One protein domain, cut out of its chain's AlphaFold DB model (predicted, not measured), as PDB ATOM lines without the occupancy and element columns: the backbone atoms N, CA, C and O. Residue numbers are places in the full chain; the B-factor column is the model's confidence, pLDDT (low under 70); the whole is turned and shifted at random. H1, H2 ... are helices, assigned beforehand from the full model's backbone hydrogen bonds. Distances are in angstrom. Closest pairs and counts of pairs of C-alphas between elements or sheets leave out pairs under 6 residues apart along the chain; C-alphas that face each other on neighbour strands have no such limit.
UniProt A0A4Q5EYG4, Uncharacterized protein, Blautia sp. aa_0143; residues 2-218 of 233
ATOM      1  N   THR A   2      39.258   2.545 -25.976       90.06
ATOM      2  CA  THR A   2      37.815   2.626 -26.249       90.06
ATOM      3  C   THR A   2      37.058   3.010 -24.985       90.06
ATOM      4  O   THR A   2      37.555   2.849 -23.869       90.06
ATOM      5  N   ARG A   3      35.820   3.471 -25.155       89.25
ATOM      6  CA  ARG A   3      34.953   3.850 -24.039       89.25
ATOM      7  C   ARG A   3      34.760   2.721 -23.026       89.25
ATOM      8  O   ARG A   3      34.803   2.955 -21.826       89.25
ATOM      9  N   ASP A   4      34.544   1.498 -23.509       88.12
ATOM     10  CA  ASP A   4      34.311   0.346 -22.636       88.12
ATOM     11  C   ASP A   4      35.575  -0.015 -21.844       88.12
ATOM     12  O   ASP A   4      35.469  -0.282 -20.655       88.12
ATOM     13  N   ALA A   5      36.771   0.085 -22.441       90.94
ATOM     14  CA  ALA A   5      38.036  -0.138 -21.732       90.94
ATOM     15  C   ALA A   5      38.227   0.834 -20.556       90.94
ATOM     16  O   ALA A   5      38.605   0.422 -19.464       90.94
ATOM     17  N   ILE A   6      37.911   2.117 -20.761       93.69
ATOM     18  CA  ILE A   6      37.981   3.126 -19.696       93.69
ATOM     19  C   ILE A   6      36.931   2.837 -18.614       93.69
ATOM     20  O   ILE A   6      37.222   2.951 -17.428       93.69
ATOM     21  N   LYS A   7      35.723   2.409 -19.000       92.31
ATOM     22  CA  LYS A   7      34.692   2.005 -18.033       92.31
ATOM     23  C   LYS A   7      35.078   0.763 -17.233       92.31
ATOM     24  O   LYS A   7      34.758   0.715 -16.054       92.31
ATOM     25  N   TYR A   8      35.768  -0.206 -17.835       93.00
ATOM     26  CA  TYR A   8      36.306  -1.359 -17.107       93.00
ATOM     27  C   TYR A   8      37.349  -0.936 -16.071       93.00
ATOM     28  O   TYR A   8      37.285  -1.395 -14.934       93.00
ATOM     29  N   LEU A   9      38.246  -0.012 -16.431       94.62
ATOM     30  CA  LEU A   9      39.183   0.574 -15.474       94.62
ATOM     31  C   LEU A   9      38.434   1.281 -14.336       94.62
ATOM     32  O   LEU A   9      38.732   1.033 -13.174       94.62
ATOM     33  N   ALA A  10      37.410   2.076 -14.663       94.88
ATOM     34  CA  ALA A  10      36.600   2.784 -13.677       94.88
ATOM     35  C   ALA A  10      35.906   1.829 -12.694       94.88
ATOM     36  O   ALA A  10      36.015   1.990 -11.486       94.88
ATOM     37  N   ILE A  11      35.219   0.789 -13.167       94.19
ATOM     38  CA  ILE A  11      34.553  -0.131 -12.233       94.19
ATOM     39  C   ILE A  11      35.541  -0.942 -11.386       94.19
ATOM     40  O   ILE A  11      35.205  -1.315 -10.266       94.19
ATOM     41  N   PHE A  12      36.749  -1.202 -11.896       95.44
ATOM     42  CA  PHE A  12      37.799  -1.858 -11.127       95.44
ATOM     43  C   PHE A  12      38.291  -0.948  -9.997       95.44
ATOM     44  O   PHE A  12      38.335  -1.373  -8.846       95.44
ATOM     45  N   THR A  13      38.572   0.325 -10.287       95.94
ATOM     46  CA  THR A  13      38.958   1.299  -9.257       95.94
ATOM     47  C   THR A  13      37.845   1.538  -8.233       95.94
ATOM     48  O   THR A  13      38.118   1.657  -7.044       95.94
ATOM     49  N   MET A  14      36.579   1.538  -8.662       96.12
ATOM     50  CA  MET A  14      35.417   1.621  -7.769       96.12
ATOM     51  C   MET A  14      35.328   0.420  -6.826       96.12
ATOM     52  O   MET A  14      35.041   0.589  -5.646       96.12
ATOM     53  N   LEU A  15      35.590  -0.787  -7.336       95.88
ATOM     54  CA  LEU A  15      35.609  -1.994  -6.518       95.88
ATOM     55  C   LEU A  15      36.667  -1.891  -5.412       95.88
ATOM     56  O   LEU A  15      36.355  -2.206  -4.270       95.88
ATOM     57  N   LEU A  16      37.875  -1.407  -5.727       96.38
ATOM     58  CA  LEU A  16      38.923  -1.182  -4.721       96.38
ATOM     59  C   LEU A  16      38.475  -0.184  -3.648       96.38
ATOM     60  O   LEU A  16      38.633  -0.448  -2.459       96.38
ATOM     61  N   ASN A  17      37.849   0.921  -4.049       95.94
ATOM     62  CA  ASN A  17      37.333   1.924  -3.119       95.94
ATOM     63  C   ASN A  17      36.244   1.375  -2.192       95.94
ATOM     64  O   ASN A  17      36.265   1.632  -0.990       95.94
ATOM     65  N   HIS A  18      35.315   0.574  -2.713       95.44
ATOM     66  CA  HIS A  18      34.304  -0.055  -1.868       95.44
ATOM     67  C   HIS A  18      34.900  -1.148  -0.973       95.44
ATOM     68  O   HIS A  18      34.496  -1.254   0.178       95.44
ATOM     69  N   ILE A  19      35.892  -1.916  -1.442       94.88
ATOM     70  CA  ILE A  19      36.653  -2.837  -0.581       94.88
ATOM     71  C   ILE A  19      37.283  -2.068   0.583       94.88
ATOM     72  O   ILE A  19      37.179  -2.516   1.722       94.88
ATOM     73  N   ALA A  20      37.881  -0.903   0.322       94.44
ATOM     74  CA  ALA A  20      38.462  -0.075   1.371       94.44
ATOM     75  C   ALA A  20      37.416   0.369   2.393       94.44
ATOM     76  O   ALA A  20      37.565   0.073   3.571       94.44
ATOM     77  N   ASN A  21      36.326   0.991   1.945       92.44
ATOM     78  CA  ASN A  21      35.279   1.474   2.845       92.44
ATOM     79  C   ASN A  21      34.555   0.366   3.631       92.44
ATOM     80  O   ASN A  21      34.055   0.627   4.719       92.44
ATOM     81  N   VAL A  22      34.431  -0.842   3.072       92.25
ATOM     82  CA  VAL A  22      33.610  -1.912   3.666       92.25
ATOM     83  C   VAL A  22      34.442  -2.886   4.509       92.25
ATOM     84  O   VAL A  22      33.939  -3.394   5.510       92.25
ATOM     85  N   LEU A  23      35.687  -3.177   4.111       92.25
ATOM     86  CA  LEU A  23      36.490  -4.270   4.683       92.25
ATOM     87  C   LEU A  23      37.802  -3.820   5.337       92.25
ATOM     88  O   LEU A  23      38.310  -4.546   6.190       92.25
ATOM     89  N   LEU A  24      38.381  -2.679   4.941       92.19
ATOM     90  CA  LEU A  24      39.675  -2.241   5.472       92.19
ATOM     91  C   LEU A  24      39.507  -1.301   6.678       92.19
ATOM     92  O   LEU A  24      38.572  -0.504   6.704       92.19
ATOM     93  N   PRO A  25      40.433  -1.334   7.657       89.88
ATOM     94  CA  PRO A  25      40.441  -0.362   8.743       89.88
ATOM     95  C   PRO A  25      40.695   1.058   8.222       89.88
ATOM     96  O   PRO A  25      41.633   1.287   7.445       89.88
ATOM     97  N   GLU A  26      39.878   2.006   8.686       87.44
ATOM     98  CA  GLU A  26      39.988   3.424   8.334       87.44
ATOM     99  C   GLU A  26      41.367   4.001   8.698       87.44
ATOM    100  O   GLU A  26      41.989   3.604   9.686       87.44
ATOM    101  N   ASN A  27      41.831   4.983   7.917       83.31
ATOM    102  CA  ASN A  27      43.102   5.702   8.111       83.31
ATOM    103  C   ASN A  27      44.378   4.842   7.989       83.31
ATOM    104  O   ASN A  27      45.461   5.273   8.388       83.31
ATOM    105  N   THR A  28      44.289   3.636   7.423       90.69
ATOM    106  CA  THR A  28      45.479   2.887   6.991       90.69
ATOM    107  C   THR A  28      45.936   3.351   5.607       90.69
ATOM    108  O   THR A  28      45.119   3.745   4.778       90.69
ATOM    109  N   ILE A  29      47.239   3.249   5.315       90.88
ATOM    110  CA  ILE A  29      47.795   3.646   4.005       90.88
ATOM    111  C   ILE A  29      47.104   2.887   2.861       90.88
ATOM    112  O   ILE A  29      46.794   3.461   1.822       90.88
ATOM    113  N   LEU A  30      46.836   1.589   3.050       93.56
ATOM    114  CA  LEU A  30      46.171   0.774   2.034       93.56
ATOM    115  C   LEU A  30      44.722   1.217   1.798       93.56
ATOM    116  O   LEU A  30      44.288   1.275   0.647       93.56
ATOM    117  N   TRP A  31      43.996   1.539   2.874       94.06
ATOM    118  CA  TRP A  31      42.640   2.081   2.794       94.06
ATOM    119  C   TRP A  31      42.629   3.375   1.980       94.06
ATOM    120  O   TRP A  31      41.887   3.474   1.008       94.06
ATOM    121  N   GLU A  32      43.517   4.316   2.298       92.44
ATOM    122  CA  GLU A  32      43.577   5.615   1.625       92.44
ATOM    123  C   GLU A  32      43.928   5.489   0.135       92.44
ATOM    124  O   GLU A  32      43.224   6.024  -0.718       92.44
ATOM    125  N   VAL A  33      44.938   4.686  -0.211       94.25
ATOM    126  CA  VAL A  33      45.323   4.454  -1.614       94.25
ATOM    127  C   VAL A  33      44.156   3.894  -2.433       94.25
ATOM    128  O   VAL A  33      43.940   4.294  -3.578       94.25
ATOM    129  N   PHE A  34      43.385   2.961  -1.869       95.94
ATOM    130  CA  PHE A  34      42.232   2.373  -2.553       95.94
ATOM    131  C   PHE A  34      41.079   3.373  -2.700       95.94
ATOM    132  O   PHE A  34      40.414   3.386  -3.741       95.94
ATOM    133  N   ILE A  35      40.862   4.224  -1.693       93.69
ATOM    134  CA  ILE A  35      39.891   5.320  -1.746       93.69
ATOM    135  C   ILE A  35      40.248   6.279  -2.889       93.69
ATOM    136  O   ILE A  35      39.426   6.487  -3.788       93.69
ATOM    137  N   ASP A  36      41.485   6.772  -2.898       93.50
ATOM    138  CA  ASP A  36      41.984   7.793  -3.820       93.50
ATOM    139  C   ASP A  36      41.964   7.329  -5.277       93.50
ATOM    140  O   ASP A  36      41.500   8.040  -6.178       93.50
ATOM    141  N   ILE A  37      42.410   6.094  -5.525       93.44
ATOM    142  CA  ILE A  37      42.334   5.476  -6.853       93.44
ATOM    143  C   ILE A  37      40.870   5.355  -7.295       93.44
ATOM    144  O   ILE A  37      40.553   5.564  -8.467       93.44
ATOM    145  N   GLY A  38      39.957   5.077  -6.364       92.56
ATOM    146  CA  GLY A  38      38.518   5.008  -6.606       92.56
ATOM    147  C   GLY A  38      37.891   6.261  -7.180       92.56
ATOM    148  O   GLY A  38      36.977   6.157  -8.008       92.56
ATOM    149  N   TYR A  39      38.392   7.434  -6.789       94.88
ATOM    150  CA  TYR A  39      37.861   8.722  -7.231       94.88
ATOM    151  C   TYR A  39      37.956   8.934  -8.747       94.88
ATOM    152  O   TYR A  39      37.157   9.676  -9.324       94.88
ATOM    153  N   PHE A  40      38.844   8.191  -9.417       96.38
ATOM    154  CA  PHE A  40      38.872   8.055 -10.872       96.38
ATOM    155  C   PHE A  40      37.493   7.719 -11.458       96.38
ATOM    156  O   PHE A  40      37.071   8.294 -12.467       96.38
ATOM    157  N   THR A  41      36.763   6.808 -10.813       96.00
ATOM    158  CA  THR A  41      35.483   6.278 -11.296       96.00
ATOM    159  C   THR A  41      34.433   7.368 -11.416       96.00
ATOM    160  O   THR A  41      33.771   7.473 -12.450       96.00
ATOM    161  N   ALA A  42      34.263   8.174 -10.368       93.38
ATOM    162  CA  ALA A  42      33.153   9.111 -10.283       93.38
ATOM    163  C   ALA A  42      33.239  10.176 -11.377       93.38
ATOM    164  O   ALA A  42      32.275  10.393 -12.116       93.38
ATOM    165  N   ILE A  43      34.422  10.768 -11.550       95.38
ATOM    166  CA  ILE A  43      34.662  11.795 -12.566       95.38
ATOM    167  C   ILE A  43      34.576  11.214 -13.979       95.38
ATOM    168  O   ILE A  43      33.922  11.797 -14.849       95.38
ATOM    169  N   THR A  44      35.133  10.019 -14.197       96.69
ATOM    170  CA  THR A  44      35.031   9.323 -15.488       96.69
ATOM    171  C   THR A  44      33.568   9.040 -15.853       96.69
ATOM    172  O   THR A  44      33.145   9.239 -16.996       96.69
ATOM    173  N   MET A  45      32.755   8.606 -14.887       95.50
ATOM    174  CA  MET A  45      31.336   8.332 -15.108       95.50
ATOM    175  C   MET A  45      30.524   9.611 -15.336       95.50
ATOM    176  O   MET A  45      29.638   9.592 -16.190       95.50
ATOM    177  N   CYS A  46      30.861  10.729 -14.680       96.75
ATOM    178  CA  CYS A  46      30.275  12.042 -14.980       96.75
ATOM    179  C   CYS A  46      30.590  12.480 -16.420       96.75
ATOM    180  O   CYS A  46      29.695  12.911 -17.147       96.75
ATOM    181  N   TYR A  47      31.828  12.301 -16.889       96.88
ATOM    182  CA  TYR A  47      32.174  12.586 -18.285       96.88
ATOM    183  C   TYR A  47      31.362  11.721 -19.261       96.88
ATOM    184  O   TYR A  47      30.753  12.235 -20.201       96.88
ATOM    185  N   PHE A  48      31.282  10.407 -19.022       95.00
ATOM    186  CA  PHE A  48      30.492   9.515 -19.876       95.00
ATOM    187  C   PHE A  48      28.979   9.718 -19.758       95.00
ATOM    188  O   PHE A  48      28.246   9.339 -20.676       95.00
ATOM    189  N   LEU A  49      28.495  10.311 -18.667       95.88
ATOM    190  CA  LEU A  49      27.112  10.756 -18.535       95.88
ATOM    191  C   LEU A  49      26.819  11.883 -19.529       95.88
ATOM    192  O   LEU A  49      25.858  11.764 -20.291       95.88
ATOM    193  N   VAL A  50      27.671  12.916 -19.560       95.88
ATOM    194  CA  VAL A  50      27.576  14.048 -20.498       95.88
ATOM    195  C   VAL A  50      27.727  13.568 -21.940       95.88
ATOM    196  O   VAL A  50      26.883  13.865 -22.782       95.88
ATOM    197  N   GLU A  51      28.724  12.727 -22.225       94.19
ATOM    198  CA  GLU A  51      28.870  12.099 -23.541       94.19
ATOM    199  C   GLU A  51      27.599  11.333 -23.941       94.19
ATOM    200  O   GLU A  51      27.049  11.496 -25.034       94.19
ATOM    201  N   GLY A  52      27.100  10.492 -23.035       91.50
ATOM    202  CA  GLY A  52      25.891   9.710 -23.245       91.50
ATOM    203  C   GLY A  52      24.663  10.579 -23.502       91.50
ATOM    204  O   GLY A  52      23.797  10.162 -24.271       91.50
ATOM    205  N   PHE A  53      24.597  11.770 -22.906       93.94
ATOM    206  CA  PHE A  53      23.519  12.736 -23.094       93.94
ATOM    207  C   PHE A  53      23.468  13.285 -24.525       93.94
ATOM    208  O   PHE A  53      22.384  13.328 -25.114       93.94
ATOM    209  N   TYR A  54      24.620  13.633 -25.108       90.81
ATOM    210  CA  TYR A  54      24.704  14.157 -26.476       90.81
ATOM    211  C   TYR A  54      24.449  13.092 -27.547       90.81
ATOM    212  O   TYR A  54      23.790  13.369 -28.545       90.81
ATOM    213  N   TYR A  55      24.932  11.863 -27.345       87.38
ATOM    214  CA  TYR A  55      24.844  10.812 -28.368       87.38
ATOM    215  C   TYR A  55      23.628   9.881 -28.234       87.38
ATOM    216  O   TYR A  55      23.446   8.981 -29.061       87.38
ATOM    217  N   THR A  56      22.810  10.009 -27.187       87.44
ATOM    218  CA  THR A  56      21.641   9.135 -27.000       87.44
ATOM    219  C   THR A  56      20.413   9.663 -27.735       87.44
ATOM    220  O   THR A  56      19.916  10.742 -27.444       87.44
ATOM    221  N   HIS A  57      19.825   8.816 -28.584       81.00
ATOM    222  CA  HIS A  57      18.592   9.122 -29.318       81.00
ATOM    223  C   HIS A  57      17.352   9.308 -28.417       81.00
ATOM    224  O   HIS A  57      16.417  10.019 -28.767       81.00
ATOM    225  N   SER A  58      17.289   8.645 -27.255       90.94
ATOM    226  CA  SER A  58      16.153   8.758 -26.325       90.94
ATOM    227  C   SER A  58      16.616   9.075 -24.907       90.94
ATOM    228  O   SER A  58      16.964   8.179 -24.132       90.94
ATOM    229  N   ARG A  59      16.597  10.370 -24.573       91.12
ATOM    230  CA  ARG A  59      16.958  10.893 -23.244       91.12
ATOM    231  C   ARG A  59      16.046  10.343 -22.151       91.12
ATOM    232  O   ARG A  59      16.537   9.901 -21.120       91.12
ATOM    233  N   ARG A  60      14.741  10.246 -22.420       91.38
ATOM    234  CA  ARG A  60      13.764   9.659 -21.490       91.38
ATOM    235  C   ARG A  60      14.146   8.234 -21.075       91.38
ATOM    236  O   ARG A  60      14.356   7.988 -19.895       91.38
ATOM    237  N   LYS A  61      14.383   7.339 -22.043       92.12
ATOM    238  CA  LYS A  61      14.816   5.956 -21.763       92.12
ATOM    239  C   LYS A  61      16.174   5.884 -21.062       92.12
ATOM    240  O   LYS A  61      16.516   4.843 -20.509       92.12
ATOM    241  N   TYR A  62      17.014   6.915 -21.170       92.06
ATOM    242  CA  TYR A  62      18.286   6.962 -20.453       92.06
ATOM    243  C   TYR A  62      18.092   7.324 -18.983       92.06
ATOM    244  O   TYR A  62      18.572   6.575 -18.134       92.06
ATOM    245  N   GLY A  63      17.321   8.377 -18.704       94.25
ATOM    246  CA  GLY A  63      16.943   8.763 -17.346       94.25
ATOM    247  C   GLY A  63      16.160   7.672 -16.613       94.25
ATOM    248  O   GLY A  63      16.501   7.350 -15.485       94.25
ATOM    249  N   GLU A  64      15.189   7.029 -17.274       94.81
ATOM    250  CA  GLU A  64      14.410   5.919 -16.694       94.81
ATOM    251  C   GLU A  64      15.313   4.763 -16.250       94.81
ATOM    252  O   GLU A  64      15.175   4.259 -15.140       94.81
ATOM    253  N   ARG A  65      16.295   4.373 -17.076       93.88
ATOM    254  CA  ARG A  65      17.262   3.334 -16.687       93.88
ATOM    255  C   ARG A  65      18.094   3.756 -15.482       93.88
ATOM    256  O   ARG A  65      18.283   2.944 -14.589       93.88
ATOM    257  N   LEU A  66      18.601   4.990 -15.465       94.62
ATOM    258  CA  LEU A  66      19.372   5.493 -14.325       94.62
ATOM    259  C   LEU A  66      18.540   5.442 -13.042       94.62
ATOM    260  O   LEU A  66      19.018   4.900 -12.055       94.62
ATOM    261  N   LEU A  67      17.290   5.906 -13.078       96.38
ATOM    262  CA  LEU A  67      16.408   5.913 -11.913       96.38
ATOM    263  C   LEU A  67      16.072   4.499 -11.414       96.38
ATOM    264  O   LEU A  67      16.147   4.239 -10.216       96.38
ATOM    265  N   ILE A  68      15.754   3.569 -12.323       95.81
ATOM    266  CA  ILE A  68      15.460   2.171 -11.967       95.81
ATOM    267  C   ILE A  68      16.671   1.533 -11.275       95.81
ATOM    268  O   ILE A  68      16.535   0.955 -10.199       95.81
ATOM    269  N   PHE A  69      17.866   1.662 -11.858       95.12
ATOM    270  CA  PHE A  69      19.071   1.076 -11.271       95.12
ATOM    271  C   PHE A  69      19.540   1.809 -10.013       95.12
ATOM    272  O   PHE A  69      20.104   1.159  -9.134       95.12
ATOM    273  N   ALA A  70      19.269   3.108  -9.879       95.06
ATOM    274  CA  ALA A  70      19.500   3.840  -8.640       95.06
ATOM    275  C   ALA A  70      18.656   3.265  -7.497       95.06
ATOM    276  O   ALA A  70      19.201   2.961  -6.440       95.06
ATOM    277  N   GLY A  71      17.362   3.019  -7.737       95.88
ATOM    278  CA  GLY A  71      16.472   2.387  -6.761       95.88
ATOM    279  C   GLY A  71      16.901   0.964  -6.394       95.88
ATOM    280  O   GLY A  71      17.034   0.654  -5.213       95.88
ATOM    281  N   ILE A  72      17.195   0.117  -7.391       95.06
ATOM    282  CA  ILE A  72      17.663  -1.266  -7.163       95.06
ATOM    283  C   ILE A  72      18.956  -1.283  -6.340       95.06
ATOM    284  O   ILE A  72      19.107  -2.104  -5.439       95.06
ATOM    285  N   SER A  73      19.887  -0.374  -6.636       94.69
ATOM    286  CA  SER A  73      21.199  -0.342  -5.983       94.69
ATOM    287  C   SER A  73      21.181   0.296  -4.601       94.69
ATOM    288  O   SER A  73      22.150   0.143  -3.861       94.69
ATOM    289  N   GLN A  74      20.092   0.969  -4.223       95.44
ATOM    290  CA  GLN A  74      19.992   1.620  -2.922       95.44
ATOM    291  C   GLN A  74      19.998   0.614  -1.778       95.44
ATOM    292  O   GLN A  74      20.668   0.846  -0.779       95.44
ATOM    293  N   VAL A  75      19.303  -0.515  -1.939       94.00
ATOM    294  CA  VAL A  75      19.250  -1.558  -0.907       94.00
ATOM    295  C   VAL A  75      20.647  -2.156  -0.656       94.00
ATOM    296  O   VAL A  75      21.104  -2.079   0.483       94.00
ATOM    297  N   PRO A  76      21.386  -2.652  -1.674       93.56
ATOM    298  CA  PRO A  76      22.780  -3.072  -1.505       93.56
ATOM    299  C   PRO A  76      23.686  -2.004  -0.891       93.56
ATOM    300  O   PRO A  76      24.501  -2.311  -0.029       93.56
ATOM    301  N   TYR A  77      23.541  -0.748  -1.327       94.31
ATOM    302  CA  TYR A  77      24.361   0.360  -0.846       94.31
ATOM    303  C   TYR A  77      24.146   0.619   0.650       94.31
ATOM    304  O   TYR A  77      25.108   0.654   1.412       94.31
ATOM    305  N   MET A  78      22.888   0.712   1.093       94.06
ATOM    306  CA  MET A  78      22.564   0.910   2.508       94.06
ATOM    307  C   MET A  78      23.088  -0.237   3.383       94.06
ATOM    308  O   MET A  78      23.584   0.013   4.477       94.06
ATOM    309  N   ILE A  79      23.033  -1.485   2.901       92.12
ATOM    310  CA  ILE A  79      23.568  -2.645   3.633       92.12
ATOM    311  C   ILE A  79      25.103  -2.588   3.703       92.12
ATOM    312  O   ILE A  79      25.677  -2.839   4.760       92.12
ATOM    313  N   ALA A  80      25.782  -2.268   2.598       91.50
ATOM    314  CA  ALA A  80      27.245  -2.231   2.539       91.50
ATOM    315  C   ALA A  80      27.845  -1.152   3.455       91.50
ATOM    316  O   ALA A  80      28.789  -1.435   4.195       91.50
ATOM    317  N   PHE A  81      27.284   0.059   3.425       89.50
ATOM    318  CA  PHE A  81      27.840   1.230   4.113       89.50
ATOM    319  C   PHE A  81      27.152   1.565   5.441       89.50
ATOM    320  O   PHE A  81      27.674   2.369   6.208       89.50
ATOM    321  N   GLY A  82      25.996   0.965   5.740       87.69
ATOM    322  CA  GLY A  82      25.277   1.182   7.000       87.69
ATOM    323  C   GLY A  82      24.698   2.591   7.172       87.69
ATOM    324  O   GLY A  82      24.373   2.981   8.290       87.69
ATOM    325  N   ASN A  83      24.575   3.368   6.093       86.12
ATOM    326  CA  ASN A  83      24.020   4.720   6.111       86.12
ATOM    327  C   ASN A  83      22.861   4.867   5.111       86.12
ATOM    328  O   ASN A  83      22.653   4.025   4.236       86.12
ATOM    329  N   SER A  84      22.083   5.940   5.256       89.56
ATOM    330  CA  SER A  84      20.925   6.244   4.407       89.56
ATOM    331  C   SER A  84      21.243   7.181   3.233       89.56
ATOM    332  O   SER A  84      20.321   7.678   2.585       89.56
ATOM    333  N   GLN A  85      22.526   7.421   2.940       93.06
ATOM    334  CA  GLN A  85      22.955   8.281   1.836       93.06
ATOM    335  C   GLN A  85      22.517   7.684   0.492       93.06
ATOM    336  O   GLN A  85      22.483   6.462   0.305       93.06
ATOM    337  N   LEU A  86      22.152   8.537  -0.465       94.31
ATOM    338  CA  LEU A  86      21.795   8.078  -1.806       94.31
ATOM    339  C   LEU A  86      23.050   7.649  -2.574       94.31
ATOM    340  O   LEU A  86      24.066   8.336  -2.561       94.31
ATOM    341  N   ASN A  87      22.969   6.520  -3.274       94.75
ATOM    342  CA  ASN A  87      24.114   5.962  -3.995       94.75
ATOM    343  C   ASN A  87      24.567   6.805  -5.211       94.75
ATOM    344  O   ASN A  87      23.840   7.664  -5.715       94.75
ATOM    345  N   MET A  88      25.741   6.482  -5.762       94.06
ATOM    346  CA  MET A  88      26.326   7.192  -6.910       94.06
ATOM    347  C   MET A  88      25.428   7.211  -8.164       94.06
ATOM    348  O   MET A  88      25.487   8.149  -8.960       94.06
ATOM    349  N   ILE A  89      24.566   6.209  -8.380       95.12
ATOM    350  CA  ILE A  89      23.649   6.207  -9.534       95.12
ATOM    351  C   ILE A  89      22.530   7.242  -9.341       95.12
ATOM    352  O   ILE A  89      22.140   7.884 -10.321       95.12
ATOM    353  N   PHE A  90      22.059   7.478  -8.109       96.25
ATOM    354  CA  PHE A  90      21.175   8.614  -7.819       96.25
ATOM    355  C   PHE A  90      21.867   9.941  -8.128       96.25
ATOM    356  O   PHE A  90      21.278  10.782  -8.811       96.25
ATOM    357  N   THR A  91      23.135  10.102  -7.743       96.31
ATOM    358  CA  THR A  91      23.928  11.290  -8.093       96.31
ATOM    359  C   THR A  91      24.005  11.484  -9.606       96.31
ATOM    360  O   THR A  91      23.737  12.576 -10.108       96.31
ATOM    361  N   LEU A  92      24.285  10.422 -10.370       96.31
ATOM    362  CA  LEU A  92      24.299  10.474 -11.836       96.31
ATOM    363  C   LEU A  92      22.916  10.787 -12.428       96.31
ATOM    364  O   LEU A  92      22.831  11.465 -13.452       96.31
ATOM    365  N   PHE A  93      21.827  10.330 -11.805       97.44
ATOM    366  CA  PHE A  93      20.470  10.695 -12.214       97.44
ATOM    367  C   PHE A  93      20.188  12.188 -11.986       97.44
ATOM    368  O   PHE A  93      19.662  12.847 -12.884       97.44
ATOM    369  N   ILE A  94      20.602  12.746 -10.846       97.25
ATOM    370  CA  ILE A  94      20.505  14.187 -10.565       97.25
ATOM    371  C   ILE A  94      21.343  14.981 -11.575       97.25
ATOM    372  O   ILE A  94      20.842  15.920 -12.192       97.25
ATOM    373  N   CYS A  95      22.581  14.555 -11.830       97.81
ATOM    374  CA  CYS A  95      23.448  15.134 -12.858       97.81
ATOM    375  C   CYS A  95      22.786  15.092 -14.247       97.81
ATOM    376  O   CYS A  95      22.831  16.063 -14.998       97.81
ATOM    377  N   PHE A  96      22.103  13.997 -14.584       97.56
ATOM    378  CA  PHE A  96      21.352  13.880 -15.831       97.56
ATOM    379  C   PHE A  96      20.159  14.849 -15.881       97.56
ATOM    380  O   PHE A  96      19.934  15.478 -16.915       97.56
ATOM    381  N   MET A  97      19.420  15.021 -14.780       97.25
ATOM    382  CA  MET A  97      18.346  16.021 -14.682       97.25
ATOM    383  C   MET A  97      18.873  17.448 -14.832       97.25
ATOM    384  O   MET A  97      18.243  18.248 -15.523       97.25
ATOM    385  N   ILE A  98      20.053  17.751 -14.283       96.88
ATOM    386  CA  ILE A  98      20.731  19.035 -14.491       96.88
ATOM    387  C   ILE A  98      20.952  19.279 -15.985       96.88
ATOM    388  O   ILE A  98      20.566  20.334 -16.479       96.88
ATOM    389  N   LEU A  99      21.475  18.302 -16.732       96.50
ATOM    390  CA  LEU A  99      21.655  18.431 -18.186       96.50
ATOM    391  C   LEU A  99      20.324  18.666 -18.922       96.50
ATOM    392  O   LEU A  99      20.250  19.513 -19.811       96.50
ATOM    393  N   VAL A 100      19.252  17.969 -18.525       95.81
ATOM    394  CA  VAL A 100      17.909  18.176 -19.100       95.81
ATOM    395  C   VAL A 100      17.402  19.597 -18.846       95.81
ATOM    396  O   VAL A 100      16.872  20.219 -19.769       95.81
ATOM    397  N   VAL A 101      17.556  20.116 -17.624       95.00
ATOM    398  CA  VAL A 101      17.155  21.486 -17.263       95.00
ATOM    399  C   VAL A 101      17.989  22.507 -18.034       95.00
ATOM    400  O   VAL A 101      17.423  23.431 -18.617       95.00
ATOM    401  N   GLN A 102      19.310  22.318 -18.097       92.81
ATOM    402  CA  GLN A 102      20.213  23.206 -18.831       92.81
ATOM    403  C   GLN A 102      19.815  23.326 -20.303       92.81
ATOM    404  O   GLN A 102      19.775  24.432 -20.831       92.81
ATOM    405  N   GLU A 103      19.464  22.215 -20.949       91.38
ATOM    406  CA  GLU A 103      19.110  22.204 -22.367       91.38
ATOM    407  C   GLU A 103      17.680  22.699 -22.642       91.38
ATOM    408  O   GLU A 103      17.454  23.475 -23.568       91.38
ATOM    409  N   ARG A 104      16.684  22.263 -21.857       90.62
ATOM    410  CA  ARG A 104      15.265  22.561 -22.140       90.62
ATOM    411  C   ARG A 104      14.795  23.906 -21.608       90.62
ATOM    412  O   ARG A 104      13.770  24.407 -22.060       90.62
ATOM    413  N   MET A 105      15.494  24.467 -20.627       89.81
ATOM    414  CA  MET A 105      15.034  25.641 -19.884       89.81
ATOM    415  C   MET A 105      15.968  26.840 -20.039       89.81
ATOM    416  O   MET A 105      15.919  27.744 -19.212       89.81
ATOM    417  N   MET A 106      16.781  26.895 -21.103       82.88
ATOM    418  CA  MET A 106      17.789  27.949 -21.313       82.88
ATOM    419  C   MET A 106      17.259  29.377 -21.103       82.88
ATOM    420  O   MET A 106      17.938  30.170 -20.454       82.88
ATOM    421  N   ALA A 107      16.053  29.680 -21.602       84.44
ATOM    422  CA  ALA A 107      15.410  30.997 -21.511       84.44
ATOM    423  C   ALA A 107      14.360  31.118 -20.383       84.44
ATOM    424  O   ALA A 107      13.718  32.158 -20.239       84.44
ATOM    425  N   SER A 108      14.139  30.062 -19.593       90.06
ATOM    426  CA  SER A 108      13.110  30.053 -18.548       90.06
ATOM    427  C   SER A 108      13.644  30.590 -17.224       90.06
ATOM    428  O   SER A 108      14.711  30.190 -16.759       90.06
ATOM    429  N   LYS A 109      12.842  31.421 -16.548       90.19
ATOM    430  CA  LYS A 109      13.142  31.939 -15.199       90.19
ATOM    431  C   LYS A 109      13.272  30.823 -14.150       90.19
ATOM    432  O   LYS A 109      13.963  30.997 -13.154       90.19
ATOM    433  N   TRP A 110      12.662  29.661 -14.399       91.50
ATOM    434  CA  TRP A 110      12.706  28.492 -13.514       91.50
ATOM    435  C   TRP A 110      14.010  27.689 -13.597       91.50
ATOM    436  O   TRP A 110      14.230  26.815 -12.761       91.50
ATOM    437  N   ARG A 111      14.896  27.986 -14.557       92.12
ATOM    438  CA  ARG A 111      16.176  27.277 -14.720       92.12
ATOM    439  C   ARG A 111      17.022  27.325 -13.451       92.12
ATOM    440  O   ARG A 111      17.398  26.280 -12.939       92.12
ATOM    441  N   ILE A 112      17.308  28.523 -12.940       92.69
ATOM    442  CA  ILE A 112      18.196  28.697 -11.781       92.69
ATOM    443  C   ILE A 112      17.599  28.082 -10.503       92.69
ATOM    444  O   ILE A 112      18.303  27.293  -9.876       92.69
ATOM    445  N   PRO A 113      16.319  28.323 -10.141       95.06
ATOM    446  CA  PRO A 113      15.706  27.663  -8.986       95.06
ATOM    447  C   PRO A 113      15.759  26.133  -9.051       95.06
ATOM    448  O   PRO A 113      16.071  25.488  -8.054       95.06
ATOM    449  N   LEU A 114      15.504  25.538 -10.223       94.62
ATOM    450  CA  LEU A 114      15.558  24.083 -10.384       94.62
ATOM    451  C   LEU A 114      16.985  23.538 -10.298       94.62
ATOM    452  O   LEU A 114      17.188  22.479  -9.714       94.62
ATOM    453  N   LEU A 115      17.977  24.252 -10.835       94.25
ATOM    454  CA  LEU A 115      19.379  23.865 -10.676       94.25
ATOM    455  C   LEU A 115      19.809  23.916  -9.209       94.25
ATOM    456  O   LEU A 115      20.442  22.974  -8.744       94.25
ATOM    457  N   ILE A 116      19.421  24.960  -8.470       94.25
ATOM    458  CA  ILE A 116      19.686  25.060  -7.028       94.25
ATOM    459  C   ILE A 116      19.025  23.892  -6.291       94.25
ATOM    460  O   ILE A 116      19.689  23.220  -5.511       94.25
ATOM    461  N   LEU A 117      17.756  23.592  -6.580       95.81
ATOM    462  CA  LEU A 117      17.052  22.461  -5.974       95.81
ATOM    463  C   LEU A 117      17.764  21.123  -6.239       95.81
ATOM    464  O   LEU A 117      17.922  20.322  -5.323       95.81
ATOM    465  N   LEU A 118      18.215  20.886  -7.474       95.94
ATOM    466  CA  LEU A 118      18.936  19.664  -7.839       95.94
ATOM    467  C   LEU A 118      20.306  19.573  -7.155       95.94
ATOM    468  O   LEU A 118      20.687  18.491  -6.718       95.94
ATOM    469  N   LEU A 119      21.025  20.692  -7.024       94.69
ATOM    470  CA  LEU A 119      22.285  20.754  -6.277       94.69
ATOM    471  C   LEU A 119      22.075  20.501  -4.781       94.69
ATOM    472  O   LEU A 119      22.866  19.798  -4.168       94.69
ATOM    473  N   LEU A 120      20.999  21.026  -4.191       94.25
ATOM    474  CA  LEU A 120      20.659  20.754  -2.792       94.25
ATOM    475  C   LEU A 120      20.297  19.282  -2.579       94.25
ATOM    476  O   LEU A 120      20.752  18.674  -1.617       94.25
ATOM    477  N   LEU A 121      19.536  18.685  -3.499       94.00
ATOM    478  CA  LEU A 121      19.205  17.261  -3.442       94.00
ATOM    479  C   LEU A 121      20.457  16.378  -3.559       94.00
ATOM    480  O   LEU A 121      20.531  15.318  -2.934       94.00
ATOM    481  N   SER A 122      21.454  16.812  -4.337       94.56
ATOM    482  CA  SER A 122      22.688  16.047  -4.508       94.56
ATOM    483  C   SER A 122      23.523  15.983  -3.233       94.56
ATOM    484  O   SER A 122      24.250  15.011  -3.077       94.56
ATOM    485  N   VAL A 123      23.388  16.934  -2.296       93.44
ATOM    486  CA  VAL A 123      24.111  16.939  -1.006       93.44
ATOM    487  C   VAL A 123      23.875  15.650  -0.214       93.44
ATOM    488  O   VAL A 123      24.793  15.148   0.423       93.44
ATOM    489  N   CYS A 124      22.672  15.077  -0.291       91.44
ATOM    490  CA  CYS A 124      22.325  13.822   0.382       91.44
ATOM    491  C   CYS A 124      22.789  12.564  -0.378       91.44
ATOM    492  O   CYS A 124      22.425  11.449   0.001       91.44
ATOM    493  N   SER A 125      23.527  12.725  -1.478       91.50
ATOM    494  CA  SER A 125      23.974  11.641  -2.353       91.50
ATOM    495  C   SER A 125      25.493  11.485  -2.328       91.50
ATOM    496  O   SER A 125      26.225  12.368  -1.883       91.50
ATOM    497  N   ASP A 126      25.987  10.345  -2.796       88.88
ATOM    498  CA  ASP A 126      27.417  10.102  -2.975       88.88
ATOM    499  C   ASP A 126      28.039  11.160  -3.902       88.88
ATOM    500  O   ASP A 126      27.392  11.632  -4.840       88.88
ATOM    501  N   TRP A 127      29.273  11.585  -3.621       90.38
ATOM    502  CA  TRP A 127      29.954  12.702  -4.299       90.38
ATOM    503  C   TRP A 127      29.258  14.080  -4.235       90.38
ATOM    504  O   TRP A 127      29.732  15.036  -4.861       90.38
ATOM    505  N   ALA A 128      28.181  14.207  -3.454       91.75
ATOM    506  CA  ALA A 128      27.513  15.446  -3.069       91.75
ATOM    507  C   ALA A 128      27.398  16.495  -4.200       91.75
ATOM    508  O   ALA A 128      26.823  16.246  -5.261       91.75
ATOM    509  N   ILE A 129      27.928  17.703  -3.978       92.19
ATOM    510  CA  ILE A 129      27.908  18.824  -4.935       92.19
ATOM    511  C   ILE A 129      28.969  18.655  -6.035       92.19
ATOM    512  O   ILE A 129      28.809  19.186  -7.137       92.19
ATOM    513  N   LEU A 130      30.036  17.893  -5.780       93.19
ATOM    514  CA  LEU A 130      31.178  17.783  -6.689       93.19
ATOM    515  C   LEU A 130      30.768  17.176  -8.034       93.19
ATOM    516  O   LEU A 130      31.029  17.775  -9.075       93.19
ATOM    517  N   ALA A 131      30.084  16.029  -8.035       95.19
ATOM    518  CA  ALA A 131      29.679  15.360  -9.275       95.19
ATOM    519  C   ALA A 131      28.768  16.231 -10.177       95.19
ATOM    520  O   ALA A 131      29.048  16.346 -11.379       95.19
ATOM    521  N   PRO A 132      27.733  16.913  -9.649       95.62
ATOM    522  CA  PRO A 132      26.972  17.914 -10.396       95.62
ATOM    523  C   PRO A 132      27.810  19.057 -10.966       95.62
ATOM    524  O   PRO A 132      27.637  19.405 -12.135       95.62
ATOM    525  N   VAL A 133      28.729  19.627 -10.183       95.12
ATOM    526  CA  VAL A 133      29.593  20.729 -10.636       95.12
ATOM    527  C   VAL A 133      30.500  20.272 -11.780       95.12
ATOM    528  O   VAL A 133      30.541  20.924 -12.824       95.12
ATOM    529  N   PHE A 134      31.140  19.105 -11.647       96.06
ATOM    530  CA  PHE A 134      31.907  18.494 -12.735       96.06
ATOM    531  C   PHE A 134      31.042  18.242 -13.971       96.06
ATOM    532  O   PHE A 134      31.466  18.533 -15.087       96.06
ATOM    533  N   THR A 135      29.811  17.755 -13.794       97.06
ATOM    534  CA  THR A 135      28.874  17.520 -14.902       97.06
ATOM    535  C   THR A 135      28.560  18.812 -15.658       97.06
ATOM    536  O   THR A 135      28.605  18.825 -16.890       97.06
ATOM    537  N   ILE A 136      28.286  19.909 -14.945       96.25
ATOM    538  CA  ILE A 136      28.060  21.229 -15.547       96.25
ATOM    539  C   ILE A 136      29.312  21.675 -16.307       96.25
ATOM    540  O   ILE A 136      29.215  22.051 -17.470       96.25
ATOM    541  N   TRP A 137      30.502  21.583 -15.712       96.62
ATOM    542  CA  TRP A 137      31.732  21.994 -16.394       96.62
ATOM    543  C   TRP A 137      32.071  21.152 -17.616       96.62
ATOM    544  O   TRP A 137      32.528  21.704 -18.617       96.62
ATOM    545  N   PHE A 138      31.829  19.844 -17.577       97.06
ATOM    546  CA  PHE A 138      32.007  18.973 -18.735       97.06
ATOM    547  C   PHE A 138      31.014  19.294 -19.851       97.06
ATOM    548  O   PHE A 138      31.401  19.260 -21.018       97.06
ATOM    549  N   HIS A 139      29.775  19.654 -19.508       96.06
ATOM    550  CA  HIS A 139      28.781  20.136 -20.467       96.06
ATOM    551  C   HIS A 139      29.206  21.465 -21.111       96.06
ATOM    552  O   HIS A 139      29.277  21.562 -22.332       96.06
ATOM    553  N   GLU A 140      29.581  22.470 -20.316       94.19
ATOM    554  CA  GLU A 140      29.999  23.790 -20.826       94.19
ATOM    555  C   GLU A 140      31.331  23.750 -21.598       94.19
ATOM    556  O   GLU A 140      31.609  24.586 -22.464       94.19
ATOM    557  N   SER A 141      32.178  22.768 -21.287       95.25
ATOM    558  CA  SER A 141      33.461  22.545 -21.960       95.25
ATOM    559  C   SER A 141      33.356  21.609 -23.163       95.25
ATOM    560  O   SER A 141      34.377  21.314 -23.795       95.25
ATOM    561  N   TRP A 142      32.157  21.115 -23.485       93.69
ATOM    562  CA  TRP A 142      31.974  20.120 -24.533       93.69
ATOM    563  C   TRP A 142      32.466  20.640 -25.892       93.69
ATOM    564  O   TRP A 142      32.171  21.760 -26.302       93.69
ATOM    565  N   GLY A 143      33.279  19.839 -26.588       89.88
ATOM    566  CA  GLY A 143      33.892  20.213 -27.870       89.88
ATOM    567  C   GLY A 143      35.108  21.150 -27.787       89.88
ATOM    568  O   GLY A 143      35.808  21.304 -28.785       89.88
ATOM    569  N   ASN A 144      35.433  21.729 -26.622       94.62
ATOM    570  CA  ASN A 144      36.608  22.589 -26.452       94.62
ATOM    571  C   ASN A 144      37.650  21.952 -25.522       94.62
ATOM    572  O   ASN A 144      37.530  21.976 -24.297       94.62
ATOM    573  N   ARG A 145      38.740  21.442 -26.114       92.62
ATOM    574  CA  ARG A 145      39.813  20.759 -25.374       92.62
ATOM    575  C   ARG A 145      40.455  21.630 -24.291       92.62
ATOM    576  O   ARG A 145      40.733  21.120 -23.211       92.62
ATOM    577  N   LYS A 146      40.677  22.925 -24.550       94.50
ATOM    578  CA  LYS A 146      41.301  23.831 -23.567       94.50
ATOM    579  C   LYS A 146      40.394  24.023 -22.354       94.50
ATOM    580  O   LYS A 146      40.860  23.868 -21.233       94.50
ATOM    581  N   ARG A 147      39.099  24.271 -22.577       95.38
ATOM    582  CA  ARG A 147      38.118  24.392 -21.484       95.38
ATOM    583  C   ARG A 147      37.986  23.095 -20.691       95.38
ATOM    584  O   ARG A 147      37.931  23.150 -19.472       95.38
ATOM    585  N   MET A 148      38.032  21.942 -21.362       96.00
ATOM    586  CA  MET A 148      37.991  20.642 -20.690       96.00
ATOM    587  C   MET A 148      39.219  20.433 -19.789       96.00
ATOM    588  O   MET A 148      39.067  20.010 -18.648       96.00
ATOM    589  N   ILE A 149      40.425  20.787 -20.256       96.25
ATOM    590  CA  ILE A 149      41.643  20.776 -19.425       96.25
ATOM    591  C   ILE A 149      41.467  21.693 -18.209       96.25
ATOM    592  O   ILE A 149      41.757  21.281 -17.089       96.25
ATOM    593  N   THR A 150      40.953  22.911 -18.409       96.19
ATOM    594  CA  THR A 150      40.681  23.846 -17.310       96.19
ATOM    595  C   THR A 150      39.666  23.280 -16.318       96.19
ATOM    596  O   THR A 150      39.894  23.383 -15.119       96.19
ATOM    597  N   ALA A 151      38.594  22.631 -16.781       96.00
ATOM    598  CA  ALA A 151      37.594  22.003 -15.918       96.00
ATOM    599  C   ALA A 151      38.202  20.906 -15.029       96.00
ATOM    600  O   ALA A 151      37.957  20.888 -13.826       96.00
ATOM    601  N   TYR A 152      39.039  20.029 -15.596       95.88
ATOM    602  CA  TYR A 152      39.767  19.024 -14.815       95.88
ATOM    603  C   TYR A 152      40.755  19.658 -13.830       95.88
ATOM    604  O   TYR A 152      40.801  19.243 -12.677       95.88
ATOM    605  N   GLY A 153      41.520  20.667 -14.259       95.94
ATOM    606  CA  GLY A 153      42.512  21.335 -13.413       95.94
ATOM    607  C   GLY A 153      41.886  22.080 -12.233       95.94
ATOM    608  O   GLY A 153      42.300  21.887 -11.093       95.94
ATOM    609  N   VAL A 154      40.849  22.883 -12.489       95.50
ATOM    610  CA  VAL A 154      40.101  23.600 -11.443       95.50
ATOM    611  C   VAL A 154      39.392  22.614 -10.520       95.50
ATOM    612  O   VAL A 154      39.457  22.763  -9.304       95.50
ATOM    613  N   GLY A 155      38.764  21.575 -11.075       94.38
ATOM    614  CA  GLY A 155      38.107  20.543 -10.281       94.38
ATOM    615  C   GLY A 155      39.069  19.780  -9.371       94.38
ATOM    616  O   GLY A 155      38.753  19.575  -8.204       94.38
ATOM    617  N   ALA A 156      40.258  19.420  -9.864       95.50
ATOM    618  CA  ALA A 156      41.299  18.805  -9.045       95.50
ATOM    619  C   ALA A 156      41.769  19.752  -7.929       95.50
ATOM    620  O   ALA A 156      41.827  19.339  -6.777       95.50
ATOM    621  N   ALA A 157      42.026  21.028  -8.234       95.12
ATOM    622  CA  ALA A 157      42.453  22.008  -7.233       95.12
ATOM    623  C   ALA A 157      41.410  22.218  -6.120       95.12
ATOM    624  O   ALA A 157      41.760  22.257  -4.942       95.12
ATOM    625  N   LEU A 158      40.124  22.304  -6.472       93.56
ATOM    626  CA  LEU A 158      39.050  22.401  -5.479       93.56
ATOM    627  C   LEU A 158      38.894  21.120  -4.663       93.56
ATOM    628  O   LEU A 158      38.596  21.199  -3.475       93.56
ATOM    629  N   PHE A 159      39.110  19.955  -5.275       94.12
ATOM    630  CA  PHE A 159      39.081  18.685  -4.558       94.12
ATOM    631  C   PHE A 159      40.201  18.601  -3.519       94.12
ATOM    632  O   PHE A 159      39.940  18.215  -2.381       94.12
ATOM    633  N   VAL A 160      41.418  19.038  -3.871       95.19
ATOM    634  CA  VAL A 160      42.531  19.172  -2.917       95.19
ATOM    635  C   VAL A 160      42.141  20.122  -1.788       95.19
ATOM    636  O   VAL A 160      42.297  19.771  -0.625       95.19
ATOM    637  N   LEU A 161      41.593  21.299  -2.103       93.56
ATOM    638  CA  LEU A 161      41.205  22.283  -1.088       93.56
ATOM    639  C   LEU A 161      40.146  21.733  -0.117       93.56
ATOM    640  O   LEU A 161      40.272  21.911   1.092       93.56
ATOM    641  N   PHE A 162      39.132  21.041  -0.642       90.94
ATOM    642  CA  PHE A 162      38.063  20.439   0.154       90.94
ATOM    643  C   PHE A 162      38.579  19.311   1.063       90.94
ATOM    644  O   PHE A 162      38.235  19.254   2.244       90.94
ATOM    645  N   ASN A 163      39.449  18.436   0.551       91.62
ATOM    646  CA  ASN A 163      40.035  17.365   1.361       91.62
ATOM    647  C   ASN A 163      41.055  17.902   2.371       91.62
ATOM    648  O   ASN A 163      41.106  17.419   3.499       91.62
ATOM    649  N   TYR A 164      41.808  18.949   2.024       92.56
ATOM    650  CA  TYR A 164      42.747  19.597   2.938       92.56
ATOM    651  C   TYR A 164      42.052  20.117   4.202       92.56
ATOM    652  O   TYR A 164      42.563  19.895   5.298       92.56
ATOM    653  N   SER A 165      40.867  20.734   4.075       89.75
ATOM    654  CA  SER A 165      40.098  21.159   5.254       89.75
ATOM    655  C   SER A 165      39.695  19.994   6.158       89.75
ATOM    656  O   SER A 165      39.694  20.158   7.369       89.75
ATOM    657  N   SER A 166      39.424  18.809   5.602       88.50
ATOM    658  CA  SER A 166      39.113  17.629   6.416       88.50
ATOM    659  C   SER A 166      40.363  17.009   7.051       88.50
ATOM    660  O   SER A 166      40.324  16.555   8.193       88.50
ATOM    661  N   TYR A 167      41.495  17.004   6.339       89.94
ATOM    662  CA  TYR A 167      42.737  16.438   6.858       89.94
ATOM    663  C   TYR A 167      43.380  17.310   7.939       89.94
ATOM    664  O   TYR A 167      43.863  16.768   8.929       89.94
ATOM    665  N   VAL A 168      43.354  18.641   7.813       91.69
ATOM    666  CA  VAL A 168      43.985  19.538   8.801       91.69
ATOM    667  C   VAL A 168      43.307  19.492  10.177       91.69
ATOM    668  O   VAL A 168      43.936  19.802  11.184       91.69
ATOM    669  N   GLU A 169      42.047  19.052  10.244       89.62
ATOM    670  CA  GLU A 169      41.355  18.781  11.513       89.62
ATOM    671  C   GLU A 169      41.916  17.546  12.238       89.62
ATOM    672  O   GLU A 169      41.800  17.438  13.457       89.62
ATOM    673  N   LYS A 170      42.535  16.612  11.502       87.25
ATOM    674  CA  LYS A 170      43.026  15.321  12.012       87.25
ATOM    675  C   LYS A 170      44.549  15.254  12.142       87.25
ATOM    676  O   LYS A 170      45.057  14.431  12.899       87.25
ATOM    677  N   MET A 171      45.291  16.070  11.391       91.31
ATOM    678  CA  MET A 171      46.756  16.025  11.336       91.31
ATOM    679  C   MET A 171      47.380  17.399  11.053       91.31
ATOM    680  O   MET A 171      46.704  18.350  10.674       91.31
ATOM    681  N   ALA A 172      48.703  17.504  11.210       92.75
ATOM    682  CA  ALA A 172      49.432  18.739  10.933       92.75
ATOM    683  C   ALA A 172      49.314  19.180   9.457       92.75
ATOM    684  O   ALA A 172      49.212  18.354   8.550       92.75
ATOM    685  N   ALA A 173      49.414  20.491   9.213       91.06
ATOM    686  CA  ALA A 173      49.207  21.106   7.897       91.06
ATOM    687  C   ALA A 173      50.095  20.531   6.772       91.06
ATOM    688  O   ALA A 173      49.628  20.349   5.651       91.06
ATOM    689  N   GLY A 174      51.365  20.219   7.061       91.94
ATOM    690  CA  GLY A 174      52.294  19.649   6.075       91.94
ATOM    691  C   GLY A 174      51.826  18.287   5.542       91.94
ATOM    692  O   GLY A 174      51.550  18.177   4.347       91.94
ATOM    693  N   PRO A 175      51.681  17.265   6.408       90.56
ATOM    694  CA  PRO A 175      51.090  15.982   6.033       90.56
ATOM    695  C   PRO A 175      49.695  16.117   5.412       90.56
ATOM    696  O   PRO A 175      49.457  15.535   4.358       90.56
ATOM    697  N   ALA A 176      48.810  16.946   5.981       91.81
ATOM    698  CA  ALA A 176      47.459  17.156   5.448       91.81
ATOM    699  C   ALA A 176      47.468  17.599   3.976       91.81
ATOM    700  O   ALA A 176      46.642  17.144   3.187       91.81
ATOM    701  N   MET A 177      48.421  18.452   3.585       93.00
ATOM    702  CA  MET A 177      48.589  18.871   2.192       93.00
ATOM    703  C   MET A 177      49.022  17.712   1.287       93.00
ATOM    704  O   MET A 177      48.535  17.598   0.165       93.00
ATOM    705  N   ILE A 178      49.911  16.835   1.761       92.62
ATOM    706  CA  ILE A 178      50.370  15.669   0.997       92.62
ATOM    707  C   ILE A 178      49.198  14.712   0.742       92.62
ATOM    708  O   ILE A 178      48.940  14.373  -0.412       92.62
ATOM    709  N   HIS A 179      48.450  14.354   1.788       92.31
ATOM    710  CA  HIS A 179      47.256  13.505   1.684       92.31
ATOM    711  C   HIS A 179      46.197  14.130   0.756       92.31
ATOM    712  O   HIS A 179      45.682  13.485  -0.158       92.31
ATOM    713  N   ALA A 180      45.951  15.438   0.882       92.88
ATOM    714  CA  ALA A 180      45.033  16.149  -0.004       92.88
ATOM    715  C   ALA A 180      45.481  16.119  -1.479       92.88
ATOM    716  O   ALA A 180      44.648  15.926  -2.364       92.88
ATOM    717  N   LEU A 181      46.777  16.271  -1.767       93.69
ATOM    718  CA  LEU A 181      47.306  16.189  -3.133       93.69
ATOM    719  C   LEU A 181      47.146  14.787  -3.736       93.69
ATOM    720  O   LEU A 181      46.742  14.672  -4.895       93.69
ATOM    721  N   PHE A 182      47.421  13.735  -2.958       93.94
ATOM    722  CA  PHE A 182      47.237  12.351  -3.404       93.94
ATOM    723  C   PHE A 182      45.767  12.015  -3.667       93.94
ATOM    724  O   PHE A 182      45.476  11.392  -4.690       93.94
ATOM    725  N   SER A 183      44.838  12.560  -2.877       92.56
ATOM    726  CA  SER A 183      43.400  12.368  -3.109       92.56
ATOM    727  C   SER A 183      42.931  12.836  -4.495       92.56
ATOM    728  O   SER A 183      42.041  12.247  -5.107       92.56
ATOM    729  N   ALA A 184      43.573  13.854  -5.077       94.44
ATOM    730  CA  ALA A 184      43.229  14.334  -6.414       94.44
ATOM    731  C   ALA A 184      43.794  13.466  -7.555       94.44
ATOM    732  O   ALA A 184      43.429  13.679  -8.718       94.44
ATOM    733  N   ALA A 185      44.644  12.475  -7.263       94.19
ATOM    734  CA  ALA A 185      45.288  11.638  -8.275       94.19
ATOM    735  C   ALA A 185      44.269  10.920  -9.171       94.19
ATOM    736  O   ALA A 185      44.442  10.901 -10.392       94.19
ATOM    737  N   GLY A 186      43.168  10.409  -8.607       93.75
ATOM    738  CA  GLY A 186      42.092   9.777  -9.379       93.75
ATOM    739  C   GLY A 186      41.441  10.730 -10.392       93.75
ATOM    740  O   GLY A 186      41.224  10.364 -11.551       93.75
ATOM    741  N   ILE A 187      41.196  11.983  -9.999       95.12
ATOM    742  CA  ILE A 187      40.607  13.023 -10.863       95.12
ATOM    743  C   ILE A 187      41.568  13.387 -11.998       95.12
ATOM    744  O   ILE A 187      41.171  13.454 -13.166       95.12
ATOM    745  N   VAL A 188      42.845  13.588 -11.669       96.06
ATOM    746  CA  VAL A 188      43.890  13.908 -12.650       96.06
ATOM    747  C   VAL A 188      44.074  12.754 -13.635       96.06
ATOM    748  O   VAL A 188      44.102  12.981 -14.847       96.06
ATOM    749  N   ALA A 189      44.116  11.512 -13.147       96.19
ATOM    750  CA  ALA A 189      44.208  10.319 -13.982       96.19
ATOM    751  C   ALA A 189      43.005  10.196 -14.932       96.19
ATOM    752  O   ALA A 189      43.192   9.919 -16.119       96.19
ATOM    753  N   SER A 190      41.785  10.480 -14.457       96.25
ATOM    754  CA  SER A 190      40.579  10.556 -15.299       96.25
ATOM    755  C   SER A 190      40.760  11.567 -16.429       96.25
ATOM    756  O   SER A 190      40.519  11.245 -17.595       96.25
ATOM    757  N   GLY A 191      41.239  12.769 -16.103       95.06
ATOM    758  CA  GLY A 191      41.521  13.815 -17.082       95.06
ATOM    759  C   GLY A 191      42.535  13.376 -18.135       95.06
ATOM    760  O   GLY A 191      42.265  13.501 -19.328       95.06
ATOM    761  N   ILE A 192      43.666  12.803 -17.718       96.00
ATOM    762  CA  ILE A 192      44.717  12.315 -18.625       96.00
ATOM    763  C   ILE A 192      44.174  11.223 -19.553       96.00
ATOM    764  O   ILE A 192      44.363  11.297 -20.770       96.00
ATOM    765  N   ILE A 193      43.469  10.226 -19.012       95.75
ATOM    766  CA  ILE A 193      42.940   9.114 -19.810       95.75
ATOM    767  C   ILE A 193      41.919   9.616 -20.833       95.75
ATOM    768  O   ILE A 193      41.992   9.237 -22.005       95.75
ATOM    769  N   ILE A 194      41.013  10.507 -20.435       94.94
ATOM    770  CA  ILE A 194      39.986  11.048 -21.330       94.94
ATOM    771  C   ILE A 194      40.577  12.002 -22.374       94.94
ATOM    772  O   ILE A 194      40.194  11.947 -23.539       94.94
ATOM    773  N   LEU A 195      41.515  12.872 -22.004       92.94
ATOM    774  CA  LEU A 195      42.026  13.908 -22.907       92.94
ATOM    775  C   LEU A 195      43.132  13.419 -23.845       92.94
ATOM    776  O   LEU A 195      43.284  13.972 -24.938       92.94
ATOM    777  N   CYS A 196      43.920  12.429 -23.425       93.44
ATOM    778  CA  CYS A 196      45.091  11.968 -24.174       93.44
ATOM    779  C   CYS A 196      44.892  10.589 -24.805       93.44
ATOM    780  O   CYS A 196      45.407  10.349 -25.895       93.44
ATOM    781  N   PHE A 197      44.152   9.688 -24.151       93.12
ATOM    782  CA  PHE A 197      44.079   8.287 -24.570       93.12
ATOM    783  C   PHE A 197      42.711   7.867 -25.103       93.12
ATOM    784  O   PHE A 197      42.626   6.845 -25.788       93.12
ATOM    785  N   TYR A 198      41.634   8.596 -24.820       93.25
ATOM    786  CA  TYR A 198      40.305   8.234 -25.298       93.25
ATOM    787  C   TYR A 198      40.138   8.530 -26.793       93.25
ATOM    788  O   TYR A 198      40.402   9.630 -27.265       93.25
ATOM    789  N   ASN A 199      39.680   7.532 -27.552       88.38
ATOM    790  CA  ASN A 199      39.544   7.629 -29.008       88.38
ATOM    791  C   ASN A 199      38.131   8.014 -29.489       88.38
ATOM    792  O   ASN A 199      37.870   7.948 -30.688       88.38
ATOM    793  N   GLY A 200      37.203   8.337 -28.580       83.25
ATOM    794  CA  GLY A 200      35.817   8.695 -28.915       83.25
ATOM    795  C   GLY A 200      34.953   7.537 -29.435       83.25
ATOM    796  O   GLY A 200      33.801   7.744 -29.811       83.25
ATOM    797  N   LYS A 201      35.488   6.309 -29.493       79.69
ATOM    798  CA  LYS A 201      34.794   5.146 -30.058       79.69
ATOM    799  C   LYS A 201      34.259   4.223 -28.964       79.69
ATOM    800  O   LYS A 201      34.909   3.950 -27.947       79.69
ATOM    801  N   LYS A 202      33.066   3.679 -29.215       72.94
ATOM    802  CA  LYS A 202      32.514   2.532 -28.473       72.94
ATOM    803  C   LYS A 202      33.239   1.261 -28.924       72.94
ATOM    804  O   LYS A 202      33.698   1.207 -30.060       72.94
ATOM    805  N   SER A 203      33.342   0.249 -28.064       64.19
ATOM    806  CA  SER A 203      33.824  -1.056 -28.513       64.19
ATOM    807  C   SER A 203      32.847  -1.643 -29.534       64.19
ATOM    808  O   SER A 203      31.635  -1.650 -29.311       64.19
ATOM    809  N   GLU A 204      33.377  -2.148 -30.647       58.56
ATOM    810  CA  GLU A 204      32.603  -2.859 -31.674       58.56
ATOM    811  C   GLU A 204      32.172  -4.255 -31.193       58.56
ATOM    812  O   GLU A 204      31.193  -4.821 -31.676       58.56
ATOM    813  N   LYS A 205      32.855  -4.795 -30.175       54.81
ATOM    814  CA  LYS A 205      32.549  -6.102 -29.592       54.81
ATOM    815  C   LYS A 205      31.457  -5.967 -28.518       54.81
ATOM    816  O   LYS A 205      31.676  -5.353 -27.478       54.81
ATOM    817  N   ALA A 206      30.289  -6.557 -28.785       59.03
ATOM    818  CA  ALA A 206      29.158  -6.757 -27.863       59.03
ATOM    819  C   ALA A 206      28.654  -5.504 -27.085       59.03
ATOM    820  O   ALA A 206      28.586  -5.505 -25.851       59.03
ATOM    821  N   PRO A 207      28.181  -4.446 -27.774       64.19
ATOM    822  CA  PRO A 207      27.788  -3.176 -27.146       64.19
ATOM    823  C   PRO A 207      26.566  -3.275 -26.212       64.19
ATOM    824  O   PRO A 207      26.439  -2.488 -25.272       64.19
ATOM    825  N   LYS A 208      25.651  -4.227 -26.453       63.06
ATOM    826  CA  LYS A 208      24.487  -4.459 -25.577       63.06
ATOM    827  C   LYS A 208      24.886  -5.144 -24.267       63.06
ATOM    828  O   LYS A 208      24.357  -4.765 -23.227       63.06
ATOM    829  N   PHE A 209      25.822  -6.092 -24.319       68.25
ATOM    830  CA  PHE A 209      26.320  -6.801 -23.139       68.25
ATOM    831  C   PHE A 209      27.049  -5.843 -22.197       68.25
ATOM    832  O   PHE A 209      26.647  -5.704 -21.047       68.25
ATOM    833  N   SER A 210      28.016  -5.086 -22.731       70.38
ATOM    834  CA  SER A 210      28.769  -4.067 -21.984       70.38
ATOM    835  C   SER A 210      27.833  -3.100 -21.243       70.38
ATOM    836  O   SER A 210      27.990  -2.831 -20.056       70.38
ATOM    837  N   LYS A 211      26.765  -2.643 -21.912       74.56
ATOM    838  CA  LYS A 211      25.783  -1.732 -21.313       74.56
ATOM    839  C   LYS A 211      25.086  -2.323 -20.083       74.56
ATOM    840  O   LYS A 211      25.010  -1.632 -19.074       74.56
ATOM    841  N   TRP A 212      24.529  -3.530 -20.179       81.38
ATOM    842  CA  TRP A 212      23.797  -4.145 -19.063       81.38
ATOM    843  C   TRP A 212      24.729  -4.620 -17.955       81.38
ATOM    844  O   TRP A 212      24.386  -4.481 -16.786       81.38
ATOM    845  N   PHE A 213      25.922  -5.088 -18.319       85.06
ATOM    846  CA  PHE A 213      26.953  -5.482 -17.373       85.06
ATOM    847  C   PHE A 213      27.256  -4.365 -16.372       85.06
ATOM    848  O   PHE A 213      27.183  -4.607 -15.176       85.06
ATOM    849  N   PHE A 214      27.481  -3.124 -16.821       83.44
ATOM    850  CA  PHE A 214      27.769  -2.017 -15.897       83.44
ATOM    851  C   PHE A 214      26.619  -1.706 -14.930       83.44
ATOM    852  O   PHE A 214      26.866  -1.360 -13.779       83.44
ATOM    853  N   TYR A 215      25.370  -1.837 -15.384       85.31
ATOM    854  CA  TYR A 215      24.205  -1.599 -14.534       85.31
ATOM    855  C   TYR A 215      23.987  -2.707 -13.501       85.31
ATOM    856  O   TYR A 215      23.525  -2.419 -12.404       85.31
ATOM    857  N   ILE A 216      24.314  -3.956 -13.839       90.12
ATOM    858  CA  ILE A 216      24.190  -5.104 -12.929       90.12
ATOM    859  C   ILE A 216      25.390  -5.177 -11.982       90.12
ATOM    860  O   ILE A 216      25.223  -5.490 -10.807       90.12
ATOM    861  N   PHE A 217      26.588  -4.851 -12.471       93.00
ATOM    862  CA  PHE A 217      27.823  -4.896 -11.696       93.00
ATOM    863  C   PHE A 217      27.703  -4.066 -10.422       93.00
ATOM    864  O   PHE A 217      28.055  -4.561  -9.358       93.00
ATOM    865  N   TYR A 218      27.169  -2.841 -10.505       92.62
ATOM    866  CA  TYR A 218      27.088  -1.933  -9.359       92.62
ATOM    867  C   TYR A 218      26.312  -2.505  -8.150       92.62
ATOM    868  O   TYR A 218      26.920  -2.678  -7.097       92.62
TER     869      TYR A 218
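AT A GLANCE: This is residues 2 to 218 of the 233 residues of an uncharacterized protein of Blautia sp. aa_0143 (UniProt A0A4Q5EYG4). A helix bundle is built round one long helix, H2, which runs through the middle; H1 packs on one side of it and H6 on the opposite side, with H4 and H9 also packed on it. H3 packs on H4, and H5 folds back on H4 farther out; H7 packs on H6 and H9, H8 folds back on H7, and H10 lies near H1 and H3. The printed part has 217 residues with ten named helices, H1 to H10 in chain order, and no named strand: the class is all helix. It is compact, with a radius of gyration of the C-alphas of 17.3 A, and rounded, spanning 50 by 39 by 37 A.

HOW THE PARTS SIT: H2, residues 29 to 55, is the hub, touching five helices. H1, residues 3 to 23, forms a hairpin with it, at a steep tilt of 38 degrees, only just past shallow; the closest C-alphas, of Ala 10 and Thr 41, are 4.4 A apart. H9, residues 185 to 197, touches H2 residues 36 to 44 alone, closest at the C-alphas of Phe 40 and Gly 186, 3.9 A. H6, residues 130 to 140, touches H2 at Cys 46 and Thr 135, their closest C-alphas, 5.7 A. H4, residues 88 to 104, touches H2 at Cys 46 and Leu 92, 6.9 A between closest C-alphas. H3, residues 59 to 81, forms a hairpin with H4, closest at the C-alphas of Ala 70 and Ile 89, 4.9 A; it has a kink of 41 degrees near residue 75. H5, residues 111 to 122, runs opposite ways to H4 at a shallow tilt of 2 degrees, a hairpin, closest at the C-alphas of Thr 91 and Ser 122, 6.1 A. H7, residues 145 to 168, touches H9 at a shallow tilt of 11 degrees, opposite ways, closest at the C-alphas of Tyr 152 and Gly 191, 5.9 A. H8, residues 173 to 183, forms a hairpin with H7, closest at the C-alphas of Val 160 and Ala 180, 4.9 A. H10, residues 207 to 218, is close to but not clearly touching H3, with the closest C-alphas, of Phe 69 and Tyr 215, 6.6 A apart. Every O i to N i+4 pair is within hydrogen-bond range in H1, H4, H5, H6, H8 and H9, against 19 of 23 in H2, 17 of 19 in H3, 19 of 20 in H7 and 6 of 8 in H10.

IN THESE COORDINATES: H2 is 40.3 A long, from C-alpha 29 at (47.795, 3.646, 4.005) to C-alpha 55 at (24.844, 10.812, -28.368). H7 measures 34.5 A, H3 31.0 A, H1 29.9 A and H4 24.3 A. H10 ends at C-alpha 218, (27.088, -1.933, -9.359).

THE WHOLE: The C-alphas of His 57 and Ala 172, the two farthest apart, are 51.6 A apart. The printed part has no cut and no long link. The mean pLDDT of the printed part is 91.8; residues 203 to 209 are under 70.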